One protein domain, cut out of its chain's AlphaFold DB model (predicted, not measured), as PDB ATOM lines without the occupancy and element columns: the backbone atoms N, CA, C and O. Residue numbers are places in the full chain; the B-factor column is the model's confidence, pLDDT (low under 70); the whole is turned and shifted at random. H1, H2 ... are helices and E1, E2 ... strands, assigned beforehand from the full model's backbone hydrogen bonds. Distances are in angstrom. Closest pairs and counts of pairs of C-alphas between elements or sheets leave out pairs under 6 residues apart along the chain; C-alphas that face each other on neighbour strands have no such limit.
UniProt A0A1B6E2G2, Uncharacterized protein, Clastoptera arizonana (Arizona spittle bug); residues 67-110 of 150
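Overview. This is residues 67 to 110 of the 150 residues of an uncharacterized protein of Clastoptera arizonana (Arizona spittle bug) (UniProt A0A1B6E2G2). A small two-strand hairpin, E1 and E2, has two short helices, H1 and H2, set at a corner on one side, while residues 94 to 110 make a long loop that swings out and folds back. The printed part has 44 residues in the order H1, H2, E1, E2, an antiparallel sheet E1 - E2 and a mixed class, with under half of the residues in named elements. It is flat, 30 by 25 by 12 A, and only just compact, close to loose, with a radius of gyration of the C-alphas of 10.7 A.

Arrangement. E1, residues 83 to 85, and E2, residues 91 to 93, form an antiparallel hairpin at 139 degrees, with N 84 and O 92 2.8 A apart, within hydrogen-bond range. The closest C-alphas of H1, residues 68 to 73, and E2 are Glu 69 and Val 91, 6.4 A. H2, residues 75 to 80, is close to H1 but not clearly touching, about perpendicular at 82 degrees; their closest C-alphas are Ala 72 and Ala 78, 6.4 A. H2 and E2 are apart. In H1 and H2 every O i to N i+4 pair is within hydrogen-bond range.

Along the chain. E1 spans 7.1 A, E2 6.9 A, H1 8.9 A and H2 8.5 A. H1 begins at C-alpha 68 (27.305, 14.856, 49.474); E2 ends at C-alpha 93 (30.758, 19.273, 41.912).

Size, cuts and confidence. The C-alphas farthest apart, Ser 67 and Arg 101, are 31.5 A apart. The printed part has no cut, its three links are tight, and no printed residue is under 70 in pLDDT.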
ATOM      1  N   SER A  67      27.803  13.622  54.207       94.94
ATOM      2  CA  SER A  67      27.110  13.272  52.965       94.94
ATOM      3  C   SER A  67      27.473  14.247  51.836       94.94
ATOM      4  O   SER A  67      28.104  15.283  52.059       94.94
ATOM      5  N   LEU A  68      27.076  13.939  50.598       92.75
ATOM      6  CA  LEU A  68      27.305  14.856  49.474       92.75
ATOM      7  C   LEU A  68      26.526  16.167  49.649       92.75
ATOM      8  O   LEU A  68      27.032  17.236  49.306       92.75
ATOM      9  N   GLU A  69      25.323  16.091  50.213       94.00
ATOM     10  CA  GLU A  69      24.480  17.236  50.541       94.00
ATOM     11  C   GLU A  69      25.123  18.103  51.627       94.00
ATOM     12  O   GLU A  69      25.319  19.300  51.420       94.00
ATOM     13  N   GLU A  70      25.548  17.493  52.735       95.50
ATOM     14  CA  GLU A  70      26.224  18.191  53.834       95.50
ATOM     15  C   GLU A  70      27.554  18.807  53.375       95.50
ATOM     16  O   GLU A  70      27.886  19.942  53.721       95.50
ATOM     17  N   ALA A  71      28.314  18.093  52.540       95.50
ATOM     18  CA  ALA A  71      29.561  18.596  51.979       95.50
ATOM     19  C   ALA A  71      29.341  19.832  51.094       95.50
ATOM     20  O   ALA A  71      30.187  20.729  51.094       95.50
ATOM     21  N   ALA A  72      28.231  19.908  50.353       95.94
ATOM     22  CA  ALA A  72      27.904  21.079  49.543       95.94
ATOM     23  C   ALA A  72      27.567  22.314  50.388       95.94
ATOM     24  O   ALA A  72      27.893  23.432  49.982       95.94
ATOM     25  N   GLU A  73      26.954  22.103  51.551       95.94
ATOM     26  CA  GLU A  73      26.544  23.157  52.484       95.94
ATOM     27  C   GLU A  73      27.656  23.572  53.459       95.94
ATOM     28  O   GLU A  73      27.592  24.661  54.030       95.94
ATOM     29  N   HIS A  74      28.702  22.753  53.622       95.25
ATOM     30  CA  HIS A  74      29.828  23.059  54.503       95.25
ATOM     31  C   HIS A  74      30.415  24.459  54.210       95.25
ATOM     32  O   HIS A  74      30.701  24.746  53.041       95.25
ATOM     33  N   PRO A  75      30.682  25.314  55.226       93.75
ATOM     34  CA  PRO A  75      31.027  26.729  55.031       93.75
ATOM     35  C   PRO A  75      32.129  26.982  53.995       93.75
ATOM     36  O   PRO A  75      31.951  27.786  53.081       93.75
ATOM     37  N   HIS A  76      33.220  26.215  54.060       92.56
ATOM     38  CA  HIS A  76      34.321  26.299  53.093       92.56
ATOM     39  C   HIS A  76      33.883  26.018  51.640       92.56
ATOM     40  O   HIS A  76      34.337  26.667  50.697       92.56
ATOM     41  N   ASN A  77      32.993  25.048  51.427       95.75
ATOM     42  CA  ASN A  77      32.508  24.695  50.093       95.75
ATOM     43  C   ASN A  77      31.438  25.669  49.593       95.75
ATOM     44  O   ASN A  77      31.437  25.992  48.400       95.75
ATOM     45  N   ALA A  78      30.583  26.168  50.487       95.06
ATOM     46  CA  ALA A  78      29.572  27.176  50.193       95.06
ATOM     47  C   ALA A  78      30.207  28.514  49.781       95.06
ATOM     48  O   ALA A  78      29.878  29.043  48.716       95.06
ATOM     49  N   GLU A  79      31.188  29.010  50.547       95.50
ATOM     50  CA  GLU A  79      31.951  30.229  50.230       95.50
ATOM     51  C   GLU A  79      32.592  30.129  48.843       95.50
ATOM     52  O   GLU A  79      32.515  31.035  48.007       95.50
ATOM     53  N   ARG A  80      33.161  28.961  48.548       92.94
ATOM     54  CA  ARG A  80      33.792  28.688  47.261       92.94
ATOM     55  C   ARG A  80      32.770  28.401  46.168       92.94
ATOM     56  O   ARG A  80      33.151  28.373  45.002       92.94
ATOM     57  N   LYS A  81      31.488  28.180  46.450       92.19
ATOM     58  CA  LYS A  81      30.512  27.688  45.460       92.19
ATOM     59  C   LYS A  81      31.025  26.412  44.769       92.19
ATOM     60  O   LYS A  81      31.028  26.339  43.537       92.19
ATOM     61  N   SER A  82      31.599  25.482  45.544       94.19
ATOM     62  CA  SER A  82      32.241  24.230  45.081       94.19
ATOM     63  C   SER A  82      31.288  23.283  44.368       94.19
ATOM     64  O   SER A  82      31.723  22.544  43.489       94.19
ATOM     65  N   PHE A  83      30.001  23.373  44.679       95.44
ATOM     66  CA  PHE A  83      28.960  22.516  44.134       95.44
ATOM     67  C   PHE A  83      27.852  23.343  43.477       95.44
ATOM     68  O   PHE A  83      27.712  24.543  43.729       95.44
ATOM     69  N   ILE A  84      27.082  22.689  42.613       94.19
ATOM     70  CA  ILE A  84      25.839  23.179  42.013       94.19
ATOM     71  C   ILE A  84      24.755  22.106  42.124       94.19
ATOM     72  O   ILE A  84      25.037  20.956  42.463       94.19
ATOM     73  N   LYS A  85      23.515  22.480  41.814       94.69
ATOM     74  CA  LYS A  85      22.444  21.518  41.567       94.69
ATOM     75  C   LYS A  85      22.492  21.095  40.102       94.69
ATOM     76  O   LYS A  85      22.616  21.946  39.226       94.69
ATOM     77  N   SER A  86      22.454  19.791  39.857       94.44
ATOM     78  CA  SER A  86      22.379  19.244  38.508       94.44
ATOM     79  C   SER A  86      20.989  19.448  37.906       94.44
ATOM     80  O   SER A  86      20.046  19.803  38.615       94.44
ATOM     81  N   PHE A  87      20.834  19.142  36.618       93.88
ATOM     82  CA  PHE A  87      19.538  19.150  35.934       93.88
ATOM     83  C   PHE A  87      18.481  18.284  36.646       93.88
ATOM     84  O   PHE A  87      17.297  18.604  36.646       93.88
ATOM     85  N   GLN A  88      18.912  17.203  37.307       92.31
ATOM     86  CA  GLN A  88      18.051  16.301  38.082       92.31
ATOM     87  C   GLN A  88      17.867  16.733  39.551       92.31
ATOM     88  O   GLN A  88      17.241  16.014  40.323       92.31
ATOM     89  N   GLY A  89      18.426  17.875  39.964       92.75
ATOM     90  CA  GLY A  89      18.337  18.395  41.335       92.75
ATOM     91  C   GLY A  89      19.337  17.792  42.333       92.75
ATOM     92  O   GLY A  89      19.364  18.204  43.496       92.75
ATOM     93  N   ASN A  90      20.196  16.869  41.897       93.25
ATOM     94  CA  ASN A  90      21.237  16.275  42.740       93.25
ATOM     95  C   ASN A  90      22.413  17.243  42.928       93.25
ATOM     96  O   ASN A  90      22.637  18.139  42.116       93.25
ATOM     97  N   VAL A  91      23.191  17.068  43.995       95.88
ATOM     98  CA  VAL A  91      24.440  17.820  44.180       95.88
ATOM     99  C   VAL A  91      25.480  17.345  43.165       95.88
ATOM    100  O   VAL A  91      25.772  16.156  43.079       95.88
ATOM    101  N   ALA A  92      26.061  18.280  42.417       94.50
ATOM    102  CA  ALA A  92      27.144  18.022  41.476       94.50
ATOM    103  C   ALA A  92      28.338  18.947  41.759       94.50
ATOM    104  O   ALA A  92      28.148  20.149  41.979       94.50
ATOM    105  N   PRO A  93      29.578  18.434  41.757       94.44
ATOM    106  CA  PRO A  93      30.758  19.273  41.912       94.44
ATOM    107  C   PRO A  93      30.943  20.165  40.681       94.44
ATOM    108  O   PRO A  93      30.688  19.756  39.547       94.44
ATOM    109  N   LYS A  94      31.436  21.389  40.887       93.56
ATOM    110  CA  LYS A  94      31.945  22.194  39.772       93.56
ATOM    111  C   LYS A  94      33.261  21.604  39.254       93.56
ATOM    112  O   LYS A  94      34.031  21.073  40.056       93.56
ATOM    113  N   PRO A  95      33.563  21.758  37.952       93.50
ATOM    114  CA  PRO A  95      34.830  21.310  37.391       93.50
ATOM    115  C   PRO A  95      36.051  21.857  38.147       93.50
ATOM    116  O   PRO A  95      36.064  23.005  38.604       93.50
ATOM    117  N   ALA A  96      37.087  21.025  38.243       91.44
ATOM    118  CA  ALA A  96      38.381  21.352  38.832       91.44
ATOM    119  C   ALA A  96      39.515  21.045  37.826       91.44
ATOM    120  O   ALA A  96      39.354  20.130  37.017       91.44
ATOM    121  N   PRO A  97      40.658  21.764  37.864       92.19
ATOM    122  CA  PRO A  97      40.987  22.862  38.776       92.19
ATOM    123  C   PRO A  97      40.246  24.163  38.434       92.19
ATOM    124  O   PRO A  97      39.772  24.372  37.320       92.19
ATOM    125  N   ARG A  98      40.170  25.076  39.405       89.00
ATOM    126  CA  ARG A  98      39.596  26.410  39.201       89.00
ATOM    127  C   ARG A  98      40.664  27.359  38.699       89.00
ATOM    128  O   ARG A  98      41.520  27.794  39.465       89.00
ATOM    129  N   LEU A  99      40.604  27.665  37.413       92.19
ATOM    130  CA  LEU A  99      41.561  28.543  36.758       92.19
ATOM    131  C   LEU A  99      41.028  29.977  36.749       92.19
ATOM    132  O   LEU A  99      39.902  30.219  36.322       92.19
ATOM    133  N   SER A 100      41.847  30.933  37.187       92.62
ATOM    134  CA  SER A 100      41.475  32.355  37.227       92.62
ATOM    135  C   SER A 100      41.284  32.965  35.834       92.62
ATOM    136  O   SER A 100      40.447  33.845  35.666       92.62
ATOM    137  N   ARG A 101      42.036  32.491  34.830       95.00
ATOM    138  CA  ARG A 101      42.002  33.017  33.452       95.00
ATOM    139  C   ARG A 101      41.015  32.289  32.536       95.00
ATOM    140  O   ARG A 101      40.463  32.896  31.630       95.00
ATOM    141  N   THR A 102      40.826  30.991  32.749       94.38
ATOM    142  CA  THR A 102      40.044  30.103  31.871       94.38
ATOM    143  C   THR A 102      39.187  29.177  32.721       94.38
ATOM    144  O   THR A 102      39.404  27.966  32.768       94.38
ATOM    145  N   CYS A 103      38.271  29.768  33.487       90.81
ATOM    146  CA  CYS A 103      37.396  29.009  34.370       90.81
ATOM    147  C   CYS A 103      36.529  28.046  33.546       90.81
ATOM    148  O   CYS A 103      35.916  28.449  32.558       90.81
ATOM    149  N   ALA A 104      36.482  26.781  33.953       92.31
ATOM    150  CA  ALA A 104      35.633  25.791  33.310       92.31
ATOM    151  C   ALA A 104      34.151  26.067  33.617       92.31
ATOM    152  O   ALA A 104      33.780  26.389  34.749       92.31
ATOM    153  N   VAL A 105      33.305  25.903  32.601       89.81
ATOM    154  CA  VAL A 105      31.848  25.986  32.730       89.81
ATOM    155  C   VAL A 105      31.317  24.584  33.005       89.81
ATOM    156  O   VAL A 105      31.676  23.633  32.314       89.81
ATOM    157  N   SER A 106      30.496  24.438  34.044       90.62
ATOM    158  CA  SER A 106      29.814  23.171  34.307       90.62
ATOM    159  C   SER A 106      28.634  23.022  33.356       90.62
ATOM    160  O   SER A 106      27.885  23.977  33.186       90.62
ATOM    161  N   LEU A 107      28.443  21.825  32.802       92.25
ATOM    162  CA  LEU A 107      27.238  21.456  32.052       92.25
ATOM    163  C   LEU A 107      26.297  20.567  32.874       92.25
ATOM    164  O   LEU A 107      25.320  20.052  32.349       92.25
ATOM    165  N   ALA A 108      26.586  20.347  34.161       92.12
ATOM    166  CA  ALA A 108      25.794  19.427  34.975       92.12
ATOM    167  C   ALA A 108      24.371  19.941  35.264       92.12
ATOM    168  O   ALA A 108      23.514  19.148  35.649       92.12
ATOM    169  N   ASP A 109      24.115  21.242  35.100       91.88
ATOM    170  CA  ASP A 109      22.780  21.845  35.181       91.88
ATOM    171  C   ASP A 109      21.979  21.730  33.870       91.88
ATOM    172  O   ASP A 109      20.791  22.048  33.852       91.88
ATOM    173  N   GLN A 110      22.600  21.225  32.800       92.31
ATOM    174  CA  GLN A 110      21.963  20.929  31.522       92.31
ATOM    175  C   GLN A 110      21.563  19.447  31.444       92.31
ATOM    176  O   GLN A 110      22.198  18.593  32.073       92.31
TER     177      GLN A 110